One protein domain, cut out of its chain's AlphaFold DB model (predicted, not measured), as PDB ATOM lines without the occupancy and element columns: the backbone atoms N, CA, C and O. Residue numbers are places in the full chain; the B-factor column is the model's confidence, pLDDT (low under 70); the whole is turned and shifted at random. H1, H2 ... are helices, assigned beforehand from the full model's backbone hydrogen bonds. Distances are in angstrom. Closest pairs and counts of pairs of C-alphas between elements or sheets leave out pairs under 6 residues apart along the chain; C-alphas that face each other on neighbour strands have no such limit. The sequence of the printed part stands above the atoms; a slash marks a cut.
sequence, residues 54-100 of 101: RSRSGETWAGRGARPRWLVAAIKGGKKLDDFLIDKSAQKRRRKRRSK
ATOM      1  N   ARG A  54     -11.752 129.733 -30.360       82.81
ATOM      2  CA  ARG A  54     -11.815 130.177 -28.958       82.81
ATOM      3  C   ARG A  54     -12.037 128.988 -28.026       82.81
ATOM      4  O   ARG A  54     -12.895 128.151 -28.294       82.81
ATOM      5  N   SER A  55     -11.283 128.928 -26.934       82.19
ATOM      6  CA  SER A  55     -11.446 127.949 -25.858       82.19
ATOM      7  C   SER A  55     -12.524 128.398 -24.864       82.19
ATOM      8  O   SER A  55     -12.841 129.585 -24.760       82.19
ATOM      9  N   ARG A  56     -13.080 127.455 -24.089       78.00
ATOM     10  CA  ARG A  56     -14.042 127.773 -23.013       78.00
ATOM     11  C   ARG A  56     -13.420 128.657 -21.924       78.00
ATOM     12  O   ARG A  56     -14.131 129.431 -21.301       78.00
ATOM     13  N   SER A  57     -12.100 128.582 -21.765       77.31
ATOM     14  CA  SER A  57     -11.298 129.382 -20.835       77.31
ATOM     15  C   SER A  57     -10.991 130.796 -21.352       77.31
ATOM     16  O   SER A  57     -10.329 131.564 -20.669       77.31
ATOM     17  N   GLY A  58     -11.442 131.150 -22.562       78.88
ATOM     18  CA  GLY A  58     -11.248 132.481 -23.148       78.88
ATOM     19  C   GLY A  58      -9.989 132.641 -24.003       78.88
ATOM     20  O   GLY A  58      -9.831 133.678 -24.645       78.88
ATOM     21  N   GLU A  59      -9.132 131.624 -24.096       82.12
ATOM     22  CA  GLU A  59      -7.960 131.654 -24.975       82.12
ATOM     23  C   GLU A  59      -8.391 131.606 -26.444       82.12
ATOM     24  O   GLU A  59      -9.327 130.894 -26.810       82.12
ATOM     25  N   THR A  60      -7.706 132.344 -27.318       84.81
ATOM     26  CA  THR A  60      -8.046 132.393 -28.744       84.81
ATOM     27  C   THR A  60      -6.875 131.981 -29.620       84.81
ATOM     28  O   THR A  60      -5.711 132.181 -29.282       84.81
ATOM     29  N   TRP A  61      -7.181 131.373 -30.764       85.12
ATOM     30  CA  TRP A  61      -6.189 130.958 -31.745       85.12
ATOM     31  C   TRP A  61      -6.622 131.373 -33.147       85.12
ATOM     32  O   TRP A  61      -7.714 131.046 -33.616       85.12
ATOM     33  N   ALA A  62      -5.746 132.087 -33.850       79.31
ATOM     34  CA  ALA A  62      -6.003 132.572 -35.207       79.31
ATOM     35  C   ALA A  62      -5.997 131.456 -36.272       79.31
ATOM     36  O   ALA A  62      -6.327 131.698 -37.432       79.31
ATOM     37  N   GLY A  63      -5.630 130.221 -35.906       79.00
ATOM     38  CA  GLY A  63      -5.522 129.107 -36.851       79.00
ATOM     39  C   GLY A  63      -4.261 129.139 -37.718       79.00
ATOM     40  O   GLY A  63      -4.207 128.426 -38.717       79.00
ATOM     41  N   ARG A  64      -3.277 129.974 -37.362       72.81
ATOM     42  CA  ARG A  64      -1.950 130.055 -37.988       72.81
ATOM     43  C   ARG A  64      -0.876 129.714 -36.948       72.81
ATOM     44  O   ARG A  64      -1.041 130.057 -35.780       72.81
ATOM     45  N   GLY A  65       0.211 129.076 -37.381       77.88
ATOM     46  CA  GLY A  65       1.331 128.691 -36.514       77.88
ATOM     47  C   GLY A  65       1.067 127.448 -35.655       77.88
ATOM     48  O   GLY A  65       0.162 126.660 -35.938       77.88
ATOM     49  N   ALA A  66       1.883 127.267 -34.612       80.94
ATOM     50  CA  ALA A  66       1.779 126.140 -33.691       80.94
ATOM     51  C   ALA A  66       0.416 126.111 -32.978       80.94
ATOM     52  O   ALA A  66      -0.148 127.150 -32.618       80.94
ATOM     53  N   ARG A  67      -0.124 124.904 -32.779       83.19
ATOM     54  CA  ARG A  67      -1.387 124.712 -32.054       83.19
ATOM     55  C   ARG A  67      -1.153 124.939 -30.558       83.19
ATOM     56  O   ARG A  67      -0.217 124.355 -30.012       83.19
ATOM     57  N   PRO A  68      -2.003 125.720 -29.874       87.44
ATOM     58  CA  PRO A  68      -1.849 125.954 -28.445       87.44
ATOM     59  C   PRO A  68      -2.182 124.694 -27.635       87.44
ATOM     60  O   PRO A  68      -2.968 123.846 -28.070       87.44
ATOM     61  N   ARG A  69      -1.599 124.579 -26.432       86.88
ATOM     62  CA  ARG A  69      -1.711 123.379 -25.578       86.88
ATOM     63  C   ARG A  69      -3.162 123.025 -25.251       86.88
ATOM     64  O   ARG A  69      -3.508 121.849 -25.299       86.88
ATOM     65  N   TRP A  70      -4.022 124.020 -25.014       86.88
ATOM     66  CA  TRP A  70      -5.452 123.806 -24.761       86.88
ATOM     67  C   TRP A  70      -6.168 123.152 -25.946       86.88
ATOM     68  O   TRP A  70      -7.031 122.298 -25.754       86.88
ATOM     69  N   LEU A  71      -5.795 123.512 -27.177       83.75
ATOM     70  CA  LEU A  71      -6.416 122.967 -28.378       83.75
ATOM     71  C   LEU A  71      -5.947 121.534 -28.618       83.75
ATOM     72  O   LEU A  71      -6.745 120.672 -28.974       83.75
ATOM     73  N   VAL A  72      -4.665 121.264 -28.376       85.62
ATOM     74  CA  VAL A  72      -4.116 119.904 -28.425       85.62
ATOM     75  C   VAL A  72      -4.774 119.017 -27.366       85.62
ATOM     76  O   VAL A  72      -5.191 117.907 -27.687       85.62
ATOM     77  N   ALA A  73      -4.924 119.509 -26.133       86.06
ATOM     78  CA  ALA A  73      -5.604 118.793 -25.056       86.06
ATOM     79  C   ALA A  73      -7.081 118.528 -25.388       86.06
ATOM     80  O   ALA A  73      -7.567 117.418 -25.205       86.06
ATOM     81  N   ALA A  74      -7.779 119.515 -25.951       84.19
ATOM     82  CA  ALA A  74      -9.168 119.365 -26.365       84.19
ATOM     83  C   ALA A  74      -9.355 118.344 -27.496       84.19
ATOM     84  O   ALA A  74     -10.291 117.549 -27.446       84.19
ATOM     85  N   ILE A  75      -8.461 118.347 -28.490       85.06
ATOM     86  CA  ILE A  75      -8.475 117.365 -29.582       85.06
ATOM     87  C   ILE A  75      -8.180 115.962 -29.041       85.06
ATOM     88  O   ILE A  75      -8.865 115.013 -29.414       85.06
ATOM     89  N   LYS A  76      -7.209 115.825 -28.128       85.50
ATOM     90  CA  LYS A  76      -6.940 114.551 -27.440       85.50
ATOM     91  C   LYS A  76      -8.138 114.069 -26.620       85.50
ATOM     92  O   LYS A  76      -8.398 112.878 -26.586       85.50
ATOM     93  N   GLY A  77      -8.899 114.985 -26.025       81.50
ATOM     94  CA  GLY A  77     -10.152 114.695 -25.322       81.50
ATOM     95  C   GLY A  77     -11.358 114.420 -26.231       81.50
ATOM     96  O   GLY A  77     -12.488 114.492 -25.757       81.50
ATOM     97  N   GLY A  78     -11.155 114.176 -27.531       80.62
ATOM     98  CA  GLY A  78     -12.209 113.789 -28.477       80.62
ATOM     99  C   GLY A  78     -13.042 114.940 -29.053       80.62
ATOM    100  O   GLY A  78     -13.955 114.698 -29.843       80.62
ATOM    101  N   LYS A  79     -12.742 116.200 -28.709       80.00
ATOM    102  CA  LYS A  79     -13.468 117.364 -29.242       80.00
ATOM    103  C   LYS A  79     -12.944 117.749 -30.618       80.00
ATOM    104  O   LYS A  79     -11.740 117.708 -30.878       80.00
ATOM    105  N   LYS A  80     -13.841 118.160 -31.516       79.94
ATOM    106  CA  LYS A  80     -13.450 118.522 -32.880       79.94
ATOM    107  C   LYS A  80     -12.965 119.964 -32.912       79.94
ATOM    108  O   LYS A  80     -13.472 120.837 -32.217       79.94
ATOM    109  N   LEU A  81     -11.996 120.234 -33.783       76.75
ATOM    110  CA  LEU A  81     -11.481 121.586 -34.016       76.75
ATOM    111  C   LEU A  81     -12.599 122.570 -34.416       76.75
ATOM    112  O   LEU A  81     -12.542 123.748 -34.072       76.75
ATOM    113  N   ASP A  82     -13.621 122.075 -35.116       78.56
ATOM    114  CA  ASP A  82     -14.781 122.864 -35.528       78.56
ATOM    115  C   ASP A  82     -15.649 123.342 -34.348       78.56
ATOM    116  O   ASP A  82     -16.316 124.365 -34.481       78.56
ATOM    117  N   ASP A  83     -15.624 122.662 -33.196       79.88
ATOM    118  CA  ASP A  83     -16.417 123.055 -32.018       79.88
ATOM    119  C   ASP A  83     -15.872 124.327 -31.357       79.88
ATOM    120  O   ASP A  83     -16.600 125.058 -30.686       79.88
ATOM    121  N   PHE A  84     -14.590 124.617 -31.579       80.62
ATOM    122  CA  PHE A  84     -13.927 125.819 -31.079       80.62
ATOM    123  C   PHE A  84     -14.040 126.995 -32.049       80.62
ATOM    124  O   PHE A  84     -13.503 128.058 -31.759       80.62
ATOM    125  N   LEU A  85     -14.681 126.827 -33.211       82.38
ATOM    126  CA  LEU A  85     -14.744 127.858 -34.243       82.38
ATOM    127  C   LEU A  85     -15.650 129.017 -33.802       82.38
ATOM    128  O   LEU A  85     -16.810 128.816 -33.449       82.38
ATOM    129  N   ILE A  86     -15.124 130.242 -33.860       81.06
ATOM    130  CA  ILE A  86     -15.869 131.447 -33.461       81.06
ATOM    131  C   ILE A  86     -16.966 131.756 -34.488       81.06
ATOM    132  O   ILE A  86     -18.109 132.019 -34.122       81.06
ATOM    133  N   ASP A  87     -16.641 131.671 -35.780       77.81
ATOM    134  CA  ASP A  87     -17.602 131.899 -36.857       77.81
ATOM    135  C   ASP A  87     -18.224 130.583 -37.355       77.81
ATOM    136  O   ASP A  87     -17.721 129.917 -38.266       77.81
ATOM    137  N   LYS A  88     -19.375 130.223 -36.778       71.25
ATOM    138  CA  LYS A  88     -20.167 129.052 -37.191       71.25
ATOM    139  C   LYS A  88     -20.744 129.187 -38.613       71.25
ATOM    140  O   LYS A  88     -21.086 128.174 -39.230       71.25
ATOM    141  N   SER A  89     -20.831 130.397 -39.180       68.38
ATOM    142  CA  SER A  89     -21.310 130.607 -40.557       68.38
ATOM    143  C   SER A  89     -20.286 130.115 -41.590       68.38
ATOM    144  O   SER A  89     -20.645 129.445 -42.569       68.38
ATOM    145  N   ALA A  90     -18.991 130.315 -41.317       67.12
ATOM    146  CA  ALA A  90     -17.901 129.760 -42.112       67.12
ATOM    147  C   ALA A  90     -17.917 128.221 -42.112       67.12
ATOM    148  O   ALA A  90     -17.667 127.599 -43.150       67.12
ATOM    149  N   GLN A  91     -18.266 127.588 -40.986       70.56
ATOM    150  CA  GLN A  91     -18.414 126.131 -40.896       70.56
ATOM    151  C   GLN A  91     -19.545 125.617 -41.797       70.56
ATOM    152  O   GLN A  91     -19.337 124.664 -42.555       70.56
ATOM    153  N   LYS A  92     -20.715 126.274 -41.780       72.75
ATOM    154  CA  LYS A  92     -21.852 125.929 -42.656       72.75
ATOM    155  C   LYS A  92     -21.472 126.027 -44.136       72.75
ATOM    156  O   LYS A  92     -21.727 125.093 -44.896       72.75
ATOM    157  N   ARG A  93     -20.781 127.102 -44.542       74.12
ATOM    158  CA  ARG A  93     -20.279 127.265 -45.922       74.12
ATOM    159  C   ARG A  93     -19.301 126.159 -46.318       74.12
ATOM    160  O   ARG A  93     -19.394 125.640 -47.430       74.12
ATOM    161  N   ARG A  94     -18.382 125.767 -45.426       72.69
ATOM    162  CA  ARG A  94     -17.438 124.663 -45.683       72.69
ATOM    163  C   ARG A  94     -18.155 123.328 -45.863       72.69
ATOM    164  O   ARG A  94     -17.840 122.619 -46.811       72.69
ATOM    165  N   ARG A  95     -19.128 123.009 -45.003       77.31
ATOM    166  CA  ARG A  95     -19.935 121.783 -45.129       77.31
ATOM    167  C   ARG A  95     -20.710 121.755 -46.450       77.31
ATOM    168  O   ARG A  95     -20.597 120.776 -47.174       77.31
ATOM    169  N   LYS A  96     -21.374 122.860 -46.819       77.75
ATOM    170  CA  LYS A  96     -22.119 122.986 -48.087       77.75
ATOM    171  C   LYS A  96     -21.237 122.837 -49.331       77.75
ATOM    172  O   LYS A  96     -21.670 122.257 -50.314       77.75
ATOM    173  N   ARG A  97     -20.000 123.353 -49.315       74.06
ATOM    174  CA  ARG A  97     -19.048 123.148 -50.428       74.06
ATOM    175  C   ARG A  97     -18.592 121.695 -50.532       74.06
ATOM    176  O   ARG A  97     -18.351 121.221 -51.632       74.06
ATOM    177  N   ARG A  98     -18.460 121.011 -49.395       73.94
ATOM    178  CA  ARG A  98     -17.981 119.628 -49.327       73.94
ATOM    179  C   ARG A  98     -19.052 118.607 -49.719       73.94
ATOM    180  O   ARG A  98     -18.678 117.549 -50.180       73.94
ATOM    181  N   SER A  99     -20.338 118.928 -49.563       76.25
ATOM    182  CA  SER A  99     -21.458 118.092 -50.030       76.25
ATOM    183  C   SER A  99     -21.800 118.286 -51.510       76.25
ATOM    184  O   SER A  99     -22.702 117.632 -52.014       76.25
ATOM    185  N   LYS A 100     -21.165 119.256 -52.177       68.62
ATOM    186  CA  LYS A 100     -21.390 119.599 -53.591       68.62
ATOM    187  C   LYS A 100     -20.288 119.060 -54.511       68.62
ATOM    188  O   LYS A 100     -20.257 119.421 -55.681       68.62
TER     189      LYS A 100
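Overview. This is residues 54 to 100 of the 101 residues of the protein "HNS domain-containing protein" of Alphaproteobacteria bacterium (UniProt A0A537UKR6). Three helices are strung along the chain without clear contact: a wide loop, residues 54 to 68, lies with H1 at one end, short H2 comes next, and H3 makes the other end, where residues 92 to 100 stick out. The 47 printed residues include three named helices and no named strand; the class is all helix, with 23 residues, under half, in named elements. The whole is only just loose, close to compact, with a radius of gyration of the C-alphas of 11.9 A, and spans 34 by 20 by 19 A.

Arrangement. Past residues 54 to 68, find H1, residues 69 to 76, close but not clearly touching H2, residues 81 to 84; their closest C-alphas, Ile 75 and Leu 81, are 6.8 A apart. H2 is close but not clearly touching H3, residues 88 to 98; their closest C-alphas, Asp 82 and Gln 91, are 7.3 A apart. H1 and H3 are apart. In both, every O i to N i+4 pair is within hydrogen-bond range; H2 is too short for such a pair.

Along the chain. Find C-alpha 69 at (-1.711, 123.379, -25.578), where H1 begins its 10.4 A. H3 runs 15.5 A to C-alpha 98 at (-17.981, 119.628, -49.327).

Size, cuts and confidence. The farthest C-alphas, Ser 57 and Lys 100, are 35.6 A apart. The printed part has no cut, and both links are tight. Residues 89, 90 and 100 have pLDDT under 70.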